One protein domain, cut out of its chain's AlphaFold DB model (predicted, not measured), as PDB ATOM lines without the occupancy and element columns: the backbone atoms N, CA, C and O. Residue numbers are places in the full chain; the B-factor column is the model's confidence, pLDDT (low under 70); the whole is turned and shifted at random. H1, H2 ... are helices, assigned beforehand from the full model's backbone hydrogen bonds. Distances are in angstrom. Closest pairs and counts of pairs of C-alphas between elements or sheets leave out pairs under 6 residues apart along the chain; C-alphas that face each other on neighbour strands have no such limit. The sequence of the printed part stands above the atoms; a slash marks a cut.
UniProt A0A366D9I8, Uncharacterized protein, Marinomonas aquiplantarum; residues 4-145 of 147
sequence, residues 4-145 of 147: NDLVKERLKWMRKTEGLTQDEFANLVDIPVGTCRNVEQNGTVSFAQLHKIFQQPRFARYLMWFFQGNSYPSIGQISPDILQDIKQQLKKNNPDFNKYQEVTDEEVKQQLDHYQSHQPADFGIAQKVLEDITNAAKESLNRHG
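What this domain is: This is residues 4 to 145 of the 147 residues of an uncharacterized protein of Marinomonas aquiplantarum (UniProt A0A366D9I8). A body of mostly short helices sits at one end, and a long tail helix, H9, sticks out from it with the rest of residues 117 to 145. In the body H3 and H6 pack on two sides of H1, H2 packs on H3, and H7 continues nearly in line beyond the end of H1, with H8 crossing it. The printed part has 142 residues, with nine named helices, H1 to H9 in order along the chain, and no named strand: the class is all helix. The whole is loose, with a radius of gyration of the C-alphas of 19.3 A, and flat, spanning 66 by 40 by 21 A, with the tail making the length.

How they stand to each other: H1, residues 4 to 17, is the hub, touching three other helices. It touches H3, residues 33 to 42, at a steep tilt of 54 degrees, opposite ways; the closest C-alphas are those of Lys 8 and Glu 40, 4.5 A apart. H2, residues 22 to 28, touches H3 at a steep tilt of 58 degrees, with the C-alphas of Ala 26 and Val 33 closest at 5.0 A. H4, residues 47 to 54, is apart from H1; it touches H5, residues 57 to 60, only at the corner and only just, with 3 pairs of C-alphas within 8 A, the closest Phe 54 and Ala 60 at 4.7 A. With residues 7 to 11 alone, H1 only just touches H6, residues 63 to 68, with 3 pairs of C-alphas within 8 A, the closest Arg 10 and Phe 66 at 6.2 A. With residues 13 to 17 alone, H1 touches H7, residues 80 to 93, at a shallow tilt of 15 degrees, the same way; the closest C-alphas are Met 14 and Pro 80, 5.8 A apart. H8, residues 105 to 118, only just touches H7, with 3 pairs of C-alphas within 8 A, the closest Ile 86 and Gln 111 at 6.7 A, about perpendicular at 90 degrees. H9, residues 124 to 144, touches no helix. Each O i to N i+4 pair is within hydrogen-bond range in H1, H2, H3, H4, H6, H7, H8 and H9; H5 is too short for such a pair.

Where its parts are: H1 begins at C-alpha 4, (-19.124, -13.512, 73.206), and is 19.9 A long. H3 measures 14.1 A, H7 and H8 20.1 A each. H9, the longest, runs 30.2 A to C-alpha 144 at (-29.066, 31.533, 61.384).

The domain as a whole: The C-alphas of Asp 96 and Gly 145 are the two farthest apart, at 68.1 A. Without residues 117 to 145, which stand free, the body spans 39 by 28 by 21 A. The printed part has no cut; the links H6 to H7 and H7 to H8, 11 residues each, are long. Residues 95 to 130 and 140 to 145 have pLDDT under 70.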
ATOM      1  N   ASN A   4     -18.895 -12.307  72.408       89.69
ATOM      2  CA  ASN A   4     -19.124 -13.512  73.206       89.69
ATOM      3  C   ASN A   4     -18.300 -13.504  74.504       89.69
ATOM      4  O   ASN A   4     -18.793 -13.930  75.549       89.69
ATOM      5  N   ASP A   5     -17.074 -12.966  74.472       92.12
ATOM      6  CA  ASP A   5     -16.256 -12.812  75.682       92.12
ATOM      7  C   ASP A   5     -16.892 -11.845  76.687       92.12
ATOM      8  O   ASP A   5     -16.863 -12.090  77.889       92.12
ATOM      9  N   LEU A   6     -17.533 -10.778  76.207       92.25
ATOM     10  CA  LEU A   6     -18.262  -9.853  77.074       92.25
ATOM     11  C   LEU A   6     -19.487 -10.520  77.709       92.25
ATOM     12  O   LEU A   6     -19.708 -10.388  78.913       92.25
ATOM     13  N   VAL A   7     -20.270 -11.262  76.923       93.31
ATOM     14  CA  VAL A   7     -21.464 -11.973  77.412       93.31
ATOM     15  C   VAL A   7     -21.101 -12.993  78.491       93.31
ATOM     16  O   VAL A   7     -21.720 -12.994  79.559       93.31
ATOM     17  N   LYS A   8     -20.093 -13.844  78.243       94.56
ATOM     18  CA  LYS A   8     -19.688 -14.880  79.208       94.56
ATOM     19  C   LYS A   8     -19.203 -14.258  80.520       94.56
ATOM     20  O   LYS A   8     -19.562 -14.740  81.594       94.56
ATOM     21  N   GLU A   9     -18.421 -13.179  80.448       95.12
ATOM     22  CA  GLU A   9     -17.872 -12.508  81.626       95.12
ATOM     23  C   GLU A   9     -18.967 -11.817  82.429       95.12
ATOM     24  O   GLU A   9     -19.051 -12.014  83.643       95.12
ATOM     25  N   ARG A  10     -19.860 -11.081  81.759       95.62
ATOM     26  CA  ARG A  10     -20.945 -10.354  82.422       95.62
ATOM     27  C   ARG A  10     -21.951 -11.293  83.086       95.62
ATOM     28  O   ARG A  10     -22.313 -11.052  84.236       95.62
ATOM     29  N   LEU A  11     -22.350 -12.392  82.436       95.88
ATOM     30  CA  LEU A  11     -23.262 -13.373  83.046       95.88
ATOM     31  C   LEU A  11     -22.627 -14.052  84.261       95.88
ATOM     32  O   LEU A  11     -23.246 -14.140  85.322       95.88
ATOM     33  N   LYS A  12     -21.365 -14.475  84.130       95.81
ATOM     34  CA  LYS A  12     -20.626 -15.110  85.223       95.81
ATOM     35  C   LYS A  12     -20.452 -14.166  86.409       95.81
ATOM     36  O   LYS A  12     -20.577 -14.600  87.555       95.81
ATOM     37  N   TRP A  13     -20.152 -12.895  86.154       96.31
ATOM     38  CA  TRP A  13     -19.997 -11.892  87.201       96.31
ATOM     39  C   TRP A  13     -21.322 -11.611  87.901       96.31
ATOM     40  O   TRP A  13     -21.392 -11.741  89.120       96.31
ATOM     41  N   MET A  14     -22.381 -11.342  87.138       95.62
ATOM     42  CA  MET A  14     -23.734 -11.155  87.659       95.62
ATOM     43  C   MET A  14     -24.133 -12.309  88.590       95.62
ATOM     44  O   MET A  14     -24.455 -12.085  89.756       95.62
ATOM     45  N   ARG A  15     -24.013 -13.560  88.125       95.56
ATOM     46  CA  ARG A  15     -24.337 -14.752  88.921       95.56
ATOM     47  C   ARG A  15     -23.511 -14.850  90.205       95.56
ATOM     48  O   ARG A  15     -24.050 -15.142  91.270       95.56
ATOM     49  N   LYS A  16     -22.195 -14.642  90.112       94.50
ATOM     50  CA  LYS A  16     -21.296 -14.721  91.275       94.50
ATOM     51  C   LYS A  16     -21.587 -13.637  92.300       94.50
ATOM     52  O   LYS A  16     -21.541 -13.921  93.493       94.50
ATOM     53  N   THR A  17     -21.895 -12.424  91.855       93.38
ATOM     54  CA  THR A  17     -22.291 -11.331  92.744       93.38
ATOM     55  C   THR A  17     -23.592 -11.654  93.463       93.38
ATOM     56  O   THR A  17     -23.727 -11.339  94.644       93.38
ATOM     57  N   GLU A  18     -24.507 -12.369  92.813       91.62
ATOM     58  CA  GLU A  18     -25.705 -12.926  93.447       91.62
ATOM     59  C   GLU A  18     -25.418 -14.101  94.397       91.62
ATOM     60  O   GLU A  18     -26.296 -14.516  95.142       91.62
ATOM     61  N   GLY A  19     -24.184 -14.609  94.441       91.38
ATOM     62  CA  GLY A  19     -23.783 -15.723  95.302       91.38
ATOM     63  C   GLY A  19     -24.243 -17.093  94.803       91.38
ATOM     64  O   GLY A  19     -24.103 -18.072  95.528       91.38
ATOM     65  N   LEU A  20     -24.782 -17.179  93.585       93.81
ATOM     66  CA  LEU A  20     -25.396 -18.394  93.048       93.81
ATOM     67  C   LEU A  20     -24.356 -19.326  92.422       93.81
ATOM     68  O   LEU A  20     -23.452 -18.897  91.695       93.81
ATOM     69  N   THR A  21     -24.525 -20.625  92.621       94.94
ATOM     70  CA  THR A  21     -23.903 -21.679  91.811       94.94
ATOM     71  C   THR A  21     -24.503 -21.705  90.400       94.94
ATOM     72  O   THR A  21     -25.513 -21.061  90.114       94.94
ATOM     73  N   GLN A  22     -23.863 -22.423  89.472       95.00
ATOM     74  CA  GLN A  22     -24.383 -22.552  88.104       95.00
ATOM     75  C   GLN A  22     -25.713 -23.312  88.064       95.00
ATOM     76  O   GLN A  22     -26.585 -22.947  87.283       95.00
ATOM     77  N   ASP A  23     -25.868 -24.335  88.905       95.38
ATOM     78  CA  ASP A  23     -27.088 -25.132  89.012       95.38
ATOM     79  C   ASP A  23     -28.243 -24.307  89.610       95.38
ATOM     80  O   ASP A  23     -29.338 -24.299  89.054       95.38
ATOM     81  N   GLU A  24     -27.993 -23.522  90.667       94.81
ATOM     82  CA  GLU A  24     -29.001 -22.604  91.228       94.81
ATOM     83  C   GLU A  24     -29.429 -21.537  90.219       94.81
ATOM     84  O   GLU A  24     -30.620 -21.279  90.062       94.81
ATOM     85  N   PHE A  25     -28.473 -20.940  89.502       95.56
ATOM     86  CA  PHE A  25     -28.771 -19.962  88.460       95.56
ATOM     87  C   PHE A  25     -29.626 -20.563  87.345       95.56
ATOM     88  O   PHE A  25     -30.646 -19.982  86.990       95.56
ATOM     89  N   ALA A  26     -29.227 -21.728  86.829       95.56
ATOM     90  CA  ALA A  26     -29.935 -22.452  85.778       95.56
ATOM     91  C   ALA A  26     -31.391 -22.752  86.165       95.56
ATOM     92  O   ALA A  26     -32.305 -22.492  85.381       95.56
ATOM     93  N   ASN A  27     -31.603 -23.208  87.402       95.56
ATOM     94  CA  ASN A  27     -32.935 -23.449  87.945       95.56
ATOM     95  C   ASN A  27     -33.750 -22.152  88.064       95.56
ATOM     96  O   ASN A  27     -34.918 -22.141  87.688       95.56
ATOM     97  N   LEU A  28     -33.144 -21.054  88.537       93.81
ATOM     98  CA  LEU A  28     -33.842 -19.777  88.734       93.81
ATOM     99  C   LEU A  28     -34.351 -19.169  87.418       93.81
ATOM    100  O   LEU A  28     -35.427 -18.585  87.376       93.81
ATOM    101  N   VAL A  29     -33.567 -19.279  86.343       94.62
ATOM    102  CA  VAL A  29     -33.907 -18.691  85.034       94.62
ATOM    103  C   VAL A  29     -34.609 -19.671  84.092       94.62
ATOM    104  O   VAL A  29     -34.865 -19.318  82.941       94.62
ATOM    105  N   ASP A  30     -34.901 -20.892  84.550       95.12
ATOM    106  CA  ASP A  30     -35.512 -21.959  83.748       95.12
ATOM    107  C   ASP A  30     -34.742 -22.222  82.431       95.12
ATOM    108  O   ASP A  30     -35.273 -22.206  81.309       95.12
ATOM    109  N   ILE A  31     -33.426 -22.415  82.558       94.75
ATOM    110  CA  ILE A  31     -32.530 -22.799  81.462       94.75
ATOM    111  C   ILE A  31     -31.778 -24.065  81.884       94.75
ATOM    112  O   ILE A  31     -31.279 -24.124  83.004       94.75
ATOM    113  N   PRO A  32     -31.621 -25.078  81.008       95.94
ATOM    114  CA  PRO A  32     -30.854 -26.268  81.354       95.94
ATOM    115  C   PRO A  32     -29.428 -25.927  81.804       95.94
ATOM    116  O   PRO A  32     -28.722 -25.157  81.149       95.94
ATOM    117  N   VAL A  33     -28.953 -26.559  82.880       95.25
ATOM    118  CA  VAL A  33     -27.628 -26.250  83.447       95.25
ATOM    119  C   VAL A  33     -26.481 -26.434  82.449       95.25
ATOM    120  O   VAL A  33     -25.547 -25.634  82.429       95.25
ATOM    121  N   GLY A  34     -26.562 -27.433  81.562       94.75
ATOM    122  CA  GLY A  34     -25.576 -27.627  80.492       94.75
ATOM    123  C   GLY A  34     -25.498 -26.428  79.543       94.75
ATOM    124  O   GLY A  34     -24.412 -26.026  79.130       94.75
ATOM    125  N   THR A  35     -26.637 -25.791  79.271       92.88
ATOM    126  CA  THR A  35     -26.722 -24.569  78.472       92.88
ATOM    127  C   THR A  35     -26.127 -23.376  79.215       92.88
ATOM    128  O   THR A  35     -25.310 -22.668  78.634       92.88
ATOM    129  N   CYS A  36     -26.444 -23.180  80.500       92.25
ATOM    130  CA  CYS A  36     -25.821 -22.125  81.313       92.25
ATOM    131  C   CYS A  36     -24.295 -22.279  81.387       92.25
ATOM    132  O   CYS A  36     -23.565 -21.303  81.218       92.25
ATOM    133  N   ARG A  37     -23.796 -23.509  81.569       93.38
ATOM    134  CA  ARG A  37     -22.355 -23.810  81.549       93.38
ATOM    135  C   ARG A  37     -21.725 -23.461  80.202       93.38
ATOM    136  O   ARG A  37     -20.691 -22.800  80.180       93.38
ATOM    137  N   ASN A  38     -22.366 -23.841  79.096       92.25
ATOM    138  CA  ASN A  38     -21.893 -23.516  77.751       92.25
ATOM    139  C   ASN A  38     -21.842 -22.001  77.501       92.25
ATOM    140  O   ASN A  38     -20.881 -21.511  76.917       92.25
ATOM    141  N   VAL A  39     -22.840 -21.250  77.971       90.00
ATOM    142  CA  VAL A  39     -22.858 -19.785  77.858       90.00
ATOM    143  C   VAL A  39     -21.688 -19.161  78.628       90.00
ATOM    144  O   VAL A  39     -20.987 -18.313  78.087       90.00
ATOM    145  N   GLU A  40     -21.410 -19.605  79.855       89.25
ATOM    146  CA  GLU A  40     -20.278 -19.083  80.642       89.25
ATOM    147  C   GLU A  40     -18.897 -19.520  80.125       89.25
ATOM    148  O   GLU A  40     -17.886 -18.920  80.495       89.25
ATOM    149  N   GLN A  41     -18.837 -20.556  79.286       89.62
ATOM    150  CA  GLN A  41     -17.602 -21.034  78.659       89.62
ATOM    151  C   GLN A  41     -17.353 -20.366  77.302       89.62
ATOM    152  O   GLN A  41     -16.258 -19.865  77.053       89.62
ATOM    153  N   ASN A  42     -18.380 -20.324  76.450       89.12
ATOM    154  CA  ASN A  42     -18.267 -19.977  75.032       89.12
ATOM    155  C   ASN A  42     -18.939 -18.644  74.668       89.12
ATOM    156  O   ASN A  42     -18.724 -18.133  73.573       89.12
ATOM    157  N   GLY A  43     -19.762 -18.075  75.554       86.75
ATOM    158  CA  GLY A  43     -20.451 -16.797  75.336       86.75
ATOM    159  C   GLY A  43     -21.625 -16.846  74.359       86.75
ATOM    160  O   GLY A  43     -22.260 -15.825  74.121       86.75
ATOM    161  N   THR A  44     -21.940 -18.019  73.806       90.25
ATOM    162  CA  THR A  44     -23.058 -18.198  72.876       90.25
ATOM    163  C   THR A  44     -24.372 -18.269  73.642       90.25
ATOM    164  O   THR A  44     -24.679 -19.295  74.248       90.25
ATOM    165  N   VAL A  45     -25.157 -17.195  73.576       92.94
ATOM    166  CA  VAL A  45     -26.485 -17.081  74.191       92.94
ATOM    167  C   VAL A  45     -27.507 -16.617  73.152       92.94
ATOM    168  O   VAL A  45     -27.205 -15.783  72.299       92.94
ATOM    169  N   SER A  46     -28.723 -17.153  73.201       93.94
ATOM    170  CA  SER A  46     -29.830 -16.689  72.364       93.94
ATOM    171  C   SER A  46     -30.584 -15.538  73.028       93.94
ATOM    172  O   SER A  46     -30.605 -15.402  74.253       93.94
ATOM    173  N   PHE A  47     -31.285 -14.732  72.229       93.94
ATOM    174  CA  PHE A  47     -32.158 -13.687  72.767       93.94
ATOM    175  C   PHE A  47     -33.231 -14.255  73.712       93.94
ATOM    176  O   PHE A  47     -33.492 -13.676  74.759       93.94
ATOM    177  N   ALA A  48     -33.800 -15.424  73.399       95.50
ATOM    178  CA  ALA A  48     -34.789 -16.079  74.257       95.50
ATOM    179  C   ALA A  48     -34.218 -16.450  75.639       95.50
ATOM    180  O   ALA A  48     -34.911 -16.323  76.648       95.50
ATOM    181  N   GLN A  49     -32.951 -16.866  75.701       95.06
ATOM    182  CA  GLN A  49     -32.260 -17.138  76.965       95.06
ATOM    183  C   GLN A  49     -32.012 -15.849  77.753       95.06
ATOM    184  O   GLN A  49     -32.295 -15.810  78.945       95.06
ATOM    185  N   LEU A  50     -31.551 -14.780  77.093       95.56
ATOM    186  CA  LEU A  50     -31.390 -13.470  77.735       95.56
ATOM    187  C   LEU A  50     -32.724 -12.943  78.272       95.56
ATOM    188  O   LEU A  50     -32.778 -12.458  79.396       95.56
ATOM    189  N   HIS A  51     -33.804 -13.099  77.509       96.06
ATOM    190  CA  HIS A  51     -35.142 -12.730  77.949       96.06
ATOM    191  C   HIS A  51     -35.544 -13.499  79.213       96.06
ATOM    192  O   HIS A  51     -35.924 -12.875  80.195       96.06
ATOM    193  N   LYS A  52     -35.384 -14.830  79.245       95.88
ATOM    194  CA  LYS A  52     -35.649 -15.630  80.455       95.88
ATOM    195  C   LYS A  52     -34.840 -15.166  81.670       95.88
ATOM    196  O   LYS A  52     -35.389 -15.078  82.763       95.88
ATOM    197  N   ILE A  53     -33.560 -14.842  81.472       95.94
ATOM    198  CA  ILE A  53     -32.683 -14.331  82.533       95.94
ATOM    199  C   ILE A  53     -33.213 -12.995  83.064       95.94
ATOM    200  O   ILE A  53     -33.455 -12.869  84.260       95.94
ATOM    201  N   PHE A  54     -33.428 -12.008  82.194       95.88
ATOM    202  CA  PHE A  54     -33.796 -10.649  82.612       95.88
ATOM    203  C   PHE A  54     -35.268 -10.472  82.996       95.88
ATOM    204  O   PHE A  54     -35.611  -9.451  83.582       95.88
ATOM    205  N   GLN A  55     -36.126 -11.460  82.728       94.00
ATOM    206  CA  GLN A  55     -37.480 -11.519  83.287       94.00
ATOM    207  C   GLN A  55     -37.485 -11.814  84.794       94.00
ATOM    208  O   GLN A  55     -38.463 -11.512  85.471       94.00
ATOM    209  N   GLN A  56     -36.401 -12.367  85.347       92.94
ATOM    210  CA  GLN A  56     -36.280 -12.533  86.793       92.94
ATOM    211  C   GLN A  56     -35.997 -11.171  87.450       92.94
ATOM    212  O   GLN A  56     -34.979 -10.555  87.116       92.94
ATOM    213  N   PRO A  57     -36.806 -10.709  88.429       85.81
ATOM    214  CA  PRO A  57     -36.592  -9.423  89.113       85.81
ATOM    215  C   PRO A  57     -35.183  -9.285  89.699       85.81
ATOM    216  O   PRO A  57     -34.542  -8.233  89.635       85.81
ATOM    217  N   ARG A  58     -34.648 -10.413  90.175       88.44
ATOM    218  CA  ARG A  58     -33.283 -10.535  90.674       88.44
ATOM    219  C   ARG A  58     -32.234 -10.067  89.663       88.44
ATOM    220  O   ARG A  58     -31.304  -9.362  90.042       88.44
ATOM    221  N   PHE A  59     -32.402 -10.391  88.380       94.50
ATOM    222  CA  PHE A  59     -31.440 -10.046  87.329       94.50
ATOM    223  C   PHE A  59     -31.821  -8.806  86.513       94.50
ATOM    224  O   PHE A  59     -30.942  -8.193  85.906       94.50
ATOM    225  N   ALA A  60     -33.089  -8.386  86.530       92.56
ATOM    226  CA  ALA A  60     -33.576  -7.205  85.813       92.56
ATOM    227  C   ALA A  60     -32.799  -5.918  86.162       92.56
ATOM    228  O   ALA A  60     -32.599  -5.058  85.301       92.56
ATOM    229  N   ARG A  61     -32.292  -5.810  87.398       91.31
ATOM    230  CA  ARG A  61     -31.462  -4.685  87.865       91.31
ATOM    231  C   ARG A  61     -30.141  -4.524  87.112       91.31
ATOM    232  O   ARG A  61     -29.555  -3.454  87.155       91.31
ATOM    233  N   TYR A  62     -29.664  -5.564  86.431       96.06
ATOM    234  CA  TYR A  62     -28.394  -5.536  85.704       96.06
ATOM    235  C   TYR A  62     -28.561  -5.266  84.214       96.06
ATOM    236  O   TYR A  62     -27.558  -5.254  83.508       96.06
ATOM    237  N   LEU A  63     -29.785  -5.083  83.707       95.12
ATOM    238  CA  LEU A  63     -30.062  -5.021  82.270       95.12
ATOM    239  C   LEU A  63     -29.198  -3.966  81.567       95.12
ATOM    240  O   LEU A  63     -28.517  -4.265  80.583       95.12
ATOM    241  N   MET A  64     -29.179  -2.743  82.097       93.81
ATOM    242  CA  MET A  64     -28.419  -1.654  81.490       93.81
ATOM    243  C   MET A  64     -26.907  -1.910  81.528       93.81
ATOM    244  O   MET A  64     -26.217  -1.772  80.515       93.81
ATOM    245  N   TRP A  65     -26.403  -2.369  82.673       96.25
ATOM    246  CA  TRP A  65     -24.990  -2.702  82.835       96.25
ATOM    247  C   TRP A  65     -24.586  -3.860  81.921       96.25
ATOM    248  O   TRP A  65     -23.522  -3.844  81.300       96.25
ATOM    249  N   PHE A  66     -25.464  -4.845  81.770       96.25
ATOM    250  CA  PHE A  66     -25.197  -6.032  80.985       96.25
ATOM    251  C   PHE A  66     -25.026  -5.726  79.501       96.25
ATOM    252  O   PHE A  66     -24.166  -6.321  78.854       96.25
ATOM    253  N   PHE A  67     -25.820  -4.811  78.944       93.25
ATOM    254  CA  PHE A  67     -25.736  -4.470  77.523       93.25
ATOM    255  C   PHE A  67     -24.773  -3.314  77.258       93.25
ATOM    256  O   PHE A  67     -23.941  -3.407  76.356       93.25
ATOM    257  N   GLN A  68     -24.820  -2.257  78.066       90.62
ATOM    258  CA  GLN A  68     -24.108  -1.005  77.792       90.62
ATOM    259  C   GLN A  68     -22.908  -0.765  78.712       90.62
ATOM    260  O   GLN A  68     -22.084   0.091  78.419       90.62
ATOM    261  N   GLY A  69     -22.774  -1.523  79.804       90.19
ATOM    262  CA  GLY A  69     -21.761  -1.277  80.838       90.19
ATOM    263  C   GLY A  69     -22.110  -0.134  81.796       90.19
ATOM    264  O   GLY A  69     -21.388   0.076  82.764       90.19
ATOM    265  N   ASN A  70     -23.226   0.562  81.567       88.31
ATOM    266  CA  ASN A  70     -23.670   1.702  82.366       88.31
ATOM    267  C   ASN A  70     -24.611   1.269  83.494       88.31
ATOM    268  O   ASN A  70     -25.343   0.291  83.360       88.31
ATOM    269  N   SER A  71     -24.639   2.027  84.588       89.06
ATOM    270  CA  SER A  71     -25.565   1.818  85.709       89.06
ATOM    271  C   SER A  71     -26.302   3.112  86.029       89.06
ATOM    272  O   SER A  71     -25.724   4.189  85.927       89.06
ATOM    273  N   TYR A  72     -27.561   2.999  86.443       88.69
ATOM    274  CA  TYR A  72     -28.402   4.119  86.864       88.69
ATOM    275  C   TYR A  72     -29.104   3.773  88.186       88.69
ATOM    276  O   TYR A  72     -30.279   3.388  88.185       88.69
ATOM    277  N   PRO A  73     -28.392   3.896  89.324       84.00
ATOM    278  CA  PRO A  73     -28.928   3.586  90.647       84.00
ATOM    279  C   PRO A  73     -30.297   4.215  90.939       84.00
ATOM    280  O   PRO A  73     -31.160   3.557  91.499       84.00
ATOM    281  N   SER A  74     -30.567   5.435  90.466       80.56
ATOM    282  CA  SER A  74     -31.827   6.163  90.743       80.56
ATOM    283  C   SER A  74     -33.077   5.437  90.273       80.56
ATOM    284  O   SER A  74     -34.165   5.698  90.774       80.56
ATOM    285  N   ILE A  75     -32.931   4.554  89.291       81.56
ATOM    286  CA  ILE A  75     -34.031   3.792  88.702       81.56
ATOM    287  C   ILE A  75     -33.870   2.287  88.949       81.56
ATOM    288  O   ILE A  75     -34.446   1.473  88.230       81.56
ATOM    289  N   GLY A  76     -33.052   1.902  89.935       83.12
ATOM    290  CA  GLY A  76     -32.819   0.504  90.301       83.12
ATOM    291  C   GLY A  76     -31.972  -0.286  89.300       83.12
ATOM    292  O   GLY A  76     -31.936  -1.512  89.378       83.12
ATOM    293  N   GLN A  77     -31.292   0.379  88.359       90.19
ATOM    294  CA  GLN A  77     -30.352  -0.265  87.437       90.19
ATOM    295  C   GLN A  77     -28.932  -0.155  87.995       90.19
ATOM    296  O   GLN A  77     -28.389   0.940  88.108       90.19
ATOM    297  N   ILE A  78     -28.305  -1.273  88.333       90.75
ATOM    298  CA  ILE A  78     -27.011  -1.311  89.021       90.75
ATOM    299  C   ILE A  78     -26.020  -2.228  88.307       90.75
ATOM    300  O   ILE A  78     -26.400  -3.110  87.535       90.75
ATOM    301  N   SER A  79     -24.737  -2.046  88.603       94.44
ATOM    302  CA  SER A  79     -23.698  -3.012  88.263       94.44
ATOM    303  C   SER A  79     -23.523  -4.027  89.397       94.44
ATOM    304  O   SER A  79     -23.913  -3.775  90.543       94.44
ATOM    305  N   PRO A  80     -22.883  -5.172  89.114       94.12
ATOM    306  CA  PRO A  80     -22.447  -6.091  90.151       94.12
ATOM    307  C   PRO A  80     -21.519  -5.450  91.194       94.12
ATOM    308  O   PRO A  80     -21.582  -5.852  92.351       94.12
ATOM    309  N   ASP A  81     -20.697  -4.465  90.817       93.50
ATOM    310  CA  ASP A  81     -19.816  -3.739  91.746       93.50
ATOM    311  C   ASP A  81     -20.615  -2.988  92.809       93.50
ATOM    312  O   ASP A  81     -20.378  -3.161  94.003       93.50
ATOM    313  N   ILE A  82     -21.643  -2.246  92.384       88.88
ATOM    314  CA  ILE A  82     -22.515  -1.495  93.295       88.88
ATOM    315  C   ILE A  82     -23.186  -2.447  94.292       88.88
ATOM    316  O   ILE A  82     -23.231  -2.158  95.487       88.88
ATOM    317  N   LEU A  83     -23.667  -3.615  93.840       88.81
ATOM    318  CA  LEU A  83     -24.248  -4.586  94.770       88.81
ATOM    319  C   LEU A  83     -23.200  -5.168  95.731       88.81
ATOM    320  O   LEU A  83     -23.517  -5.433  96.892       88.81
ATOM    321  N   GLN A  84     -21.964  -5.394  95.281       89.88
ATOM    322  CA  GLN A  84     -20.897  -5.857  96.169       89.88
ATOM    323  C   GLN A  84     -20.572  -4.822  97.248       89.88
ATOM    324  O   GLN A  84     -20.432  -5.211  98.409       89.88
ATOM    325  N   ASP A  85     -20.517  -3.539  96.901       87.00
ATOM    326  CA  ASP A  85     -20.287  -2.454  97.859       87.00
ATOM    327  C   ASP A  85     -21.412  -2.376  98.896       87.00
ATOM    328  O   ASP A  85     -21.140  -2.356 100.099       87.00
ATOM    329  N   ILE A  86     -22.672  -2.443  98.455       85.12
ATOM    330  CA  ILE A  86     -23.856  -2.529  99.330       85.12
ATOM    331  C   ILE A  86     -23.721  -3.722 100.291       85.12
ATOM    332  O   ILE A  86     -23.818  -3.575 101.509       85.12
ATOM    333  N   LYS A  87     -23.395  -4.915  99.775       84.31
ATOM    334  CA  LYS A  87     -23.191  -6.118 100.604       84.31
ATOM    335  C   LYS A  87     -22.072  -5.946 101.632       84.31
ATOM    336  O   LYS A  87     -22.182  -6.466 102.741       84.31
ATOM    337  N   GLN A  88     -20.987  -5.258 101.286       86.12
ATOM    338  CA  GLN A  88     -19.886  -4.986 102.214       86.12
ATOM    339  C   GLN A  88     -20.304  -4.006 103.315       86.12
ATOM    340  O   GLN A  88     -19.997  -4.237 104.485       86.12
ATOM    341  N   GLN A  89     -21.042  -2.952 102.962       83.50
ATOM    342  CA  GLN A  89     -21.568  -1.982 103.924       83.50
ATOM    343  C   GLN A  89     -22.549  -2.639 104.902       83.50
ATOM    344  O   GLN A  89     -22.423  -2.447 106.112       83.50
ATOM    345  N   LEU A  90     -23.463  -3.479 104.405       79.88
ATOM    346  CA  LEU A  90     -24.397  -4.240 105.240       79.88
ATOM    347  C   LEU A  90     -23.667  -5.139 106.245       79.88
ATOM    348  O   LEU A  90     -23.973  -5.094 107.434       79.88
ATOM    349  N   LYS A  91     -22.643  -5.880 105.801       80.50
ATOM    350  CA  LYS A  91     -21.814  -6.719 106.687       80.50
ATOM    351  C   LYS A  91     -21.072  -5.916 107.752       80.50
ATOM    352  O   LYS A  91     -20.904  -6.391 108.870       80.50
ATOM    353  N   LYS A  92     -20.597  -4.715 107.413       80.31
ATOM    354  CA  LYS A  92     -19.909  -3.835 108.366       80.31
ATOM    355  C   LYS A  92     -20.866  -3.322 109.444       80.31
ATOM    356  O   LYS A  92     -20.482  -3.242 110.607       80.31
ATOM    357  N   ASN A  93     -22.089  -2.976 109.051       78.06
ATOM    358  CA  ASN A  93     -23.090  -2.398 109.947       78.06
ATOM    359  C   ASN A  93     -23.829  -3.461 110.771       78.06
ATOM    360  O   ASN A  93     -24.364  -3.148 111.831       78.06
ATOM    361  N   ASN A  94     -23.844  -4.710 110.303       76.19
ATOM    362  CA  ASN A  94     -24.403  -5.849 111.012       76.19
ATOM    363  C   ASN A  94     -23.520  -7.096 110.776       76.19
ATOM    364  O   ASN A  94     -23.662  -7.759 109.749       76.19
ATOM    365  N   PRO A  95     -22.592  -7.430 111.693       66.44
ATOM    366  CA  PRO A  95     -21.690  -8.574 111.530       66.44
ATOM    367  C   PRO A  95     -22.406  -9.933 111.616       66.44
ATOM    368  O   PRO A  95     -21.903 -10.911 111.067       66.44
ATOM    369  N   ASP A  96     -23.597  -9.973 112.227       65.69
ATOM    370  CA  ASP A  96     -24.521 -11.114 112.219       65.69
ATOM    371  C   ASP A  96     -25.471 -11.082 111.010       65.69
ATOM    372  O   ASP A  96     -26.448 -11.838 110.978       65.69
ATOM    373  N   PHE A  97     -25.211 -10.231 110.001       61.88
ATOM    374  CA  PHE A  97     -25.841 -10.334 108.684       61.88
ATOM    375  C   PHE A  97     -25.465 -11.701 108.123       61.88
ATOM    376  O   PHE A  97     -24.414 -11.898 107.503       61.88
ATOM    377  N   ASN A  98     -26.307 -12.673 108.467       53.28
ATOM    378  CA  ASN A  98     -26.096 -14.066 108.174       53.28
ATOM    379  C   ASN A  98     -25.937 -14.203 106.661       53.28
ATOM    380  O   ASN A  98     -26.283 -13.320 105.879       53.28
ATOM    381  N   LYS A  99     -25.381 -15.338 106.275       46.66
ATOM    382  CA  LYS A  99     -25.075 -15.835 104.929       46.66
ATOM    383  C   LYS A  99     -26.293 -15.846 103.971       46.66
ATOM    384  O   LYS A  99     -26.636 -16.888 103.421       46.66
ATOM    385  N   TYR A 100     -26.991 -14.728 103.801       46.25
ATOM    386  CA  TYR A 100     -28.278 -14.653 103.136       46.25
ATOM    387  C   TYR A 100     -28.062 -14.510 101.642       46.25
ATOM    388  O   TYR A 100     -27.511 -13.537 101.123       46.25
ATOM    389  N   GLN A 101     -28.516 -15.560 100.977       50.81
ATOM    390  CA  GLN A 101     -28.537 -15.767  99.546       50.81
ATOM    391  C   GLN A 101     -29.395 -14.726  98.805       50.81
ATOM    392  O   GLN A 101     -29.436 -14.779  97.586       50.81
ATOM    393  N   GLU A 102     -30.027 -13.766  99.486       56.28
ATOM    394  CA  GLU A 102     -30.839 -12.692  98.911       56.28
ATOM    395  C   GLU A 102     -30.730 -11.441  99.794       56.28
ATOM    396  O   GLU A 102     -31.236 -11.420 100.909       56.28
ATOM    397  N   VAL A 103     -30.047 -10.401  99.299       60.56
ATOM    398  CA  VAL A 103     -30.336  -9.029  99.745       60.56
ATOM    399  C   VAL A 103     -31.628  -8.673  99.032       60.56
ATOM    400  O   VAL A 103     -31.659  -8.707  97.797       60.56
ATOM    401  N   THR A 104     -32.695  -8.423  99.781       61.38
ATOM    402  CA  THR A 104     -34.011  -8.177  99.187       61.38
ATOM    403  C   THR A 104     -33.987  -6.907  98.339       61.38
ATOM    404  O   THR A 104     -33.196  -5.991  98.574       61.38
ATOM    405  N   ASP A 105     -34.860  -6.836  97.336       58.44
ATOM    406  CA  ASP A 105     -34.972  -5.673  96.446       58.44
ATOM    407  C   ASP A 105     -35.215  -4.382  97.241       58.44
ATOM    408  O   ASP A 105     -34.683  -3.332  96.890       58.44
ATOM    409  N   GLU A 106     -35.931  -4.488  98.362       60.00
ATOM    410  CA  GLU A 106     -36.196  -3.385  99.286       60.00
ATOM    411  C   GLU A 106     -34.958  -2.955 100.085       60.00
ATOM    412  O   GLU A 106     -34.712  -1.760 100.227       60.00
ATOM    413  N   GLU A 107     -34.127  -3.885 100.562       65.19
ATOM    414  CA  GLU A 107     -32.867  -3.546 101.244       65.19
ATOM    415  C   GLU A 107     -31.855  -2.917 100.281       65.19
ATOM    416  O   GLU A 107     -31.182  -1.945 100.635       65.19
ATOM    417  N   VAL A 108     -31.773  -3.430  99.044       64.25
ATOM    418  CA  VAL A 108     -30.963  -2.804  97.990       64.25
ATOM    419  C   VAL A 108     -31.464  -1.392  97.730       64.25
ATOM    420  O   VAL A 108     -30.652  -0.476  97.687       64.25
ATOM    421  N   LYS A 109     -32.779  -1.196  97.606       64.06
ATOM    422  CA  LYS A 109     -33.394   0.109  97.343       64.06
ATOM    423  C   LYS A 109     -33.136   1.119  98.465       64.06
ATOM    424  O   LYS A 109     -32.694   2.226  98.178       64.06
ATOM    425  N   GLN A 110     -33.300   0.722  99.728       66.06
ATOM    426  CA  GLN A 110     -33.006   1.577 100.889       66.06
ATOM    427  C   GLN A 110     -31.529   1.997 100.951       66.06
ATOM    428  O   GLN A 110     -31.212   3.142 101.277       66.06
ATOM    429  N   GLN A 111     -30.607   1.089 100.619       66.06
ATOM    430  CA  GLN A 111     -29.182   1.420 100.542       66.06
ATOM    431  C   GLN A 111     -28.824   2.224  99.290       66.06
ATOM    432  O   GLN A 111     -27.867   2.995  99.326       66.06
ATOM    433  N   LEU A 112     -29.585   2.089  98.203       62.28
ATOM    434  CA  LEU A 112     -29.399   2.870  96.986       62.28
ATOM    435  C   LEU A 112     -29.694   4.344  97.245       62.28
ATOM    436  O   LEU A 112     -28.867   5.183  96.906       62.28
ATOM    437  N   ASP A 113     -30.782   4.654  97.946       61.91
ATOM    438  CA  ASP A 113     -31.105   6.027  98.352       61.91
ATOM    439  C   ASP A 113     -29.965   6.640  99.198       61.91
ATOM    440  O   ASP A 113     -29.570   7.795  99.008       61.91
ATOM    441  N   HIS A 114     -29.345   5.838 100.076       60.03
ATOM    442  CA  HIS A 114     -28.164   6.248 100.840       60.03
ATOM    443  C   HIS A 114     -26.917   6.435  99.955       60.03
ATOM    444  O   HIS A 114     -26.251   7.468 100.055       60.03
ATOM    445  N   TYR A 115     -26.630   5.497  99.047       57.62
ATOM    446  CA  TYR A 115     -25.530   5.578  98.079       57.62
ATOM    447  C   TYR A 115     -25.635   6.842  97.220       57.62
ATOM    448  O   TYR A 115     -24.650   7.551  97.032       57.62
ATOM    449  N   GLN A 116     -26.837   7.191  96.768       56.84
ATOM    450  CA  GLN A 116     -27.080   8.374  95.944       56.84
ATOM    451  C   GLN A 116     -26.939   9.697  96.695       56.84
ATOM    452  O   GLN A 116     -26.579  10.699  96.086       56.84
ATOM    453  N   SER A 117     -27.176   9.705  98.007       56.56
ATOM    454  CA  SER A 117     -26.958  10.897  98.836       56.56
ATOM    455  C   SER A 117     -25.477  11.201  99.116       56.56
ATOM    456  O   SER A 117     -25.151  12.340  99.442       56.56
ATOM    457  N   HIS A 118     -24.583  10.209  98.981       53.97
ATOM    458  CA  HIS A 118     -23.150  10.327  99.307       53.97
ATOM    459  C   HIS A 118     -22.206  10.134  98.106       53.97
ATOM    460  O   HIS A 118     -21.005  10.382  98.226       53.97
ATOM    461  N   GLN A 119     -22.714   9.718  96.947       49.16
ATOM    462  CA  GLN A 119     -21.980   9.770  95.685       49.16
ATOM    463  C   GLN A 119     -22.048  11.199  95.133       49.16
ATOM    464  O   GLN A 119     -23.151  11.749  95.044       49.16
ATOM    465  N   PRO A 120     -20.925  11.823  94.721       40.22
ATOM    466  CA  PRO A 120     -21.034  12.983  93.860       40.22
ATOM    467  C   PRO A 120     -21.833  12.526  92.648       40.22
ATOM    468  O   PRO A 120     -21.582  11.456  92.102       40.22
ATOM    469  N   ALA A 121     -22.833  13.316  92.296       45.09
ATOM    470  CA  ALA A 121     -23.581  13.223  91.068       45.09
ATOM    471  C   ALA A 121     -22.596  13.019  89.893       45.09
ATOM    472  O   ALA A 121     -22.183  13.994  89.274       45.09
ATOM    473  N   ASP A 122     -22.212  11.778  89.555       47.62
ATOM    474  CA  ASP A 122     -21.478  11.475  88.323       47.62
ATOM    475  C   ASP A 122     -22.474  11.475  87.161       47.62
ATOM    476  O   ASP A 122     -22.674  10.529  86.407       47.62
ATOM    477  N   PHE A 123     -23.154  12.611  87.055       49.19
ATOM    478  CA  PHE A 123     -23.779  13.098  85.852       49.19
ATOM    479  C   PHE A 123     -22.698  13.736  84.968       49.19
ATOM    480  O   PHE A 123     -23.045  14.374  83.986       49.19
ATOM    481  N   GLY A 124     -21.398  13.580  85.264       45.62
ATOM    482  CA  GLY A 124     -20.316  14.305  84.600       45.62
ATOM    483  C   GLY A 124     -20.309  14.105  83.088       45.62
ATOM    484  O   GLY A 124     -20.115  15.061  82.345       45.62
ATOM    485  N   ILE A 125     -20.616  12.894  82.610       49.75
ATOM    486  CA  ILE A 125     -20.725  12.625  81.168       49.75
ATOM    487  C   ILE A 125     -22.076  13.094  80.619       49.75
ATOM    488  O   ILE A 125     -22.114  13.759  79.591       49.75
ATOM    489  N   ALA A 126     -23.188  12.792  81.295       50.12
ATOM    490  CA  ALA A 126     -24.526  13.126  80.801       50.12
ATOM    491  C   ALA A 126     -24.788  14.641  80.781       50.12
ATOM    492  O   ALA A 126     -25.337  15.149  79.812       50.12
ATOM    493  N   GLN A 127     -24.356  15.362  81.811       52.38
ATOM    494  CA  GLN A 127     -24.499  16.806  81.962       52.38
ATOM    495  C   GLN A 127     -23.554  17.553  81.027       52.38
ATOM    496  O   GLN A 127     -23.998  18.486  80.369       52.38
ATOM    497  N   LYS A 128     -22.310  17.083  80.863       58.62
ATOM    498  CA  LYS A 128     -21.396  17.622  79.850       58.62
ATOM    499  C   LYS A 128     -21.924  17.398  78.433       58.62
ATOM    500  O   LYS A 128     -21.889  18.316  77.632       58.62
ATOM    501  N   VAL A 129     -22.468  16.218  78.126       63.28
ATOM    502  CA  VAL A 129     -23.121  15.953  76.831       63.28
ATOM    503  C   VAL A 129     -24.350  16.845  76.645       63.28
ATOM    504  O   VAL A 129     -24.546  17.386  75.561       63.28
ATOM    505  N   LEU A 130     -25.162  17.049  77.686       55.75
ATOM    506  CA  LEU A 130     -26.331  17.926  77.625       55.75
ATOM    507  C   LEU A 130     -25.931  19.397  77.434       55.75
ATOM    508  O   LEU A 130     -26.564  20.101  76.649       55.75
ATOM    509  N   GLU A 131     -24.881  19.858  78.113       71.25
ATOM    510  CA  GLU A 131     -24.308  21.199  77.962       71.25
ATOM    511  C   GLU A 131     -23.692  21.385  76.575       71.25
ATOM    512  O   GLU A 131     -23.992  22.379  75.917       71.25
ATOM    513  N   ASP A 132     -22.924  20.409  76.086       75.88
ATOM    514  CA  ASP A 132     -22.320  20.416  74.750       75.88
ATOM    515  C   ASP A 132     -23.418  20.472  73.662       75.88
ATOM    516  O   ASP A 132     -23.338  21.286  72.738       75.88
ATOM    517  N   ILE A 133     -24.507  19.700  73.805       70.25
ATOM    518  CA  ILE A 133     -25.685  19.752  72.915       70.25
ATOM    519  C   ILE A 133     -26.397  21.108  73.007       70.25
ATOM    520  O   ILE A 133     -26.762  21.696  71.987       70.25
ATOM    521  N   THR A 134     -26.596  21.624  74.220       75.50
ATOM    522  CA  THR A 134     -27.304  22.892  74.451       75.50
ATOM    523  C   THR A 134     -26.519  24.075  73.885       75.50
ATOM    524  O   THR A 134     -27.102  24.982  73.289       75.50
ATOM    525  N   ASN A 135     -25.197  24.063  74.029       79.62
ATOM    526  CA  ASN A 135     -24.310  25.092  73.499       79.62
ATOM    527  C   ASN A 135     -24.239  25.018  71.968       79.62
ATOM    528  O   ASN A 135     -24.401  26.046  71.310       79.62
ATOM    529  N   ALA A 136     -24.143  23.815  71.391       76.25
ATOM    530  CA  ALA A 136     -24.209  23.623  69.942       76.25
ATOM    531  C   ALA A 136     -25.546  24.108  69.342       76.25
ATOM    532  O   ALA A 136     -25.563  24.742  68.283       76.25
ATOM    533  N   ALA A 137     -26.670  23.875  70.029       73.75
ATOM    534  CA  ALA A 137     -27.982  24.369  69.609       73.75
ATOM    535  C   ALA A 137     -28.071  25.907  69.658       73.75
ATOM    536  O   ALA A 137     -28.543  26.524  68.701       73.75
ATOM    537  N   LYS A 138     -27.561  26.540  70.726       75.88
ATOM    538  CA  LYS A 138     -27.501  28.010  70.862       75.88
ATOM    539  C   LYS A 138     -26.622  28.658  69.790       75.88
ATOM    540  O   LYS A 138     -27.003  29.672  69.212       75.88
ATOM    541  N   GLU A 139     -25.472  28.065  69.482       78.94
ATOM    542  CA  GLU A 139     -24.590  28.546  68.413       78.94
ATOM    543  C   GLU A 139     -25.194  28.375  67.015       78.94
ATOM    544  O   GLU A 139     -24.921  29.182  66.126       78.94
ATOM    545  N   SER A 140     -25.992  27.327  66.801       69.00
ATOM    546  CA  SER A 140     -26.711  27.108  65.542       69.00
ATOM    547  C   SER A 140     -27.818  28.147  65.335       69.00
ATOM    548  O   SER A 140     -27.939  28.705  64.241       69.00
ATOM    549  N   LEU A 141     -28.561  28.475  66.399       63.62
ATOM    550  CA  LEU A 141     -29.599  29.513  66.399       63.62
ATOM    551  C   LEU A 141     -29.010  30.913  66.168       63.62
ATOM    552  O   LEU A 141     -29.492  31.645  65.306       63.62
ATOM    553  N   ASN A 142     -27.905  31.252  66.842       67.75
ATOM    554  CA  ASN A 142     -27.227  32.541  66.661       67.75
ATOM    555  C   ASN A 142     -26.595  32.709  65.268       67.75
ATOM    556  O   ASN A 142     -26.449  33.835  64.796       67.75
ATOM    557  N   ARG A 143     -26.230  31.612  64.589       61.84
ATOM    558  CA  ARG A 143     -25.679  31.650  63.223       61.84
ATOM    559  C   ARG A 143     -26.734  31.823  62.128       61.84
ATOM    560  O   ARG A 143     -26.377  32.273  61.045       61.84
ATOM    561  N   HIS A 144     -28.000  31.494  62.394       60.94
ATOM    562  CA  HIS A 144     -29.066  31.533  61.384       60.94
ATOM    563  C   HIS A 144     -30.025  32.723  61.500       60.94
ATOM    564  O   HIS A 144     -30.926  32.820  60.674       60.94
ATOM    565  N   GLY A 145     -29.819  33.644  62.451       57.91
ATOM    566  CA  GLY A 145     -30.471  34.960  62.454       57.91
ATOM    567  C   GLY A 145     -31.985  34.923  62.226       57.91
ATOM    568  O   GLY A 145     -32.492  35.687  61.408       57.91
TER     569      GLY A 145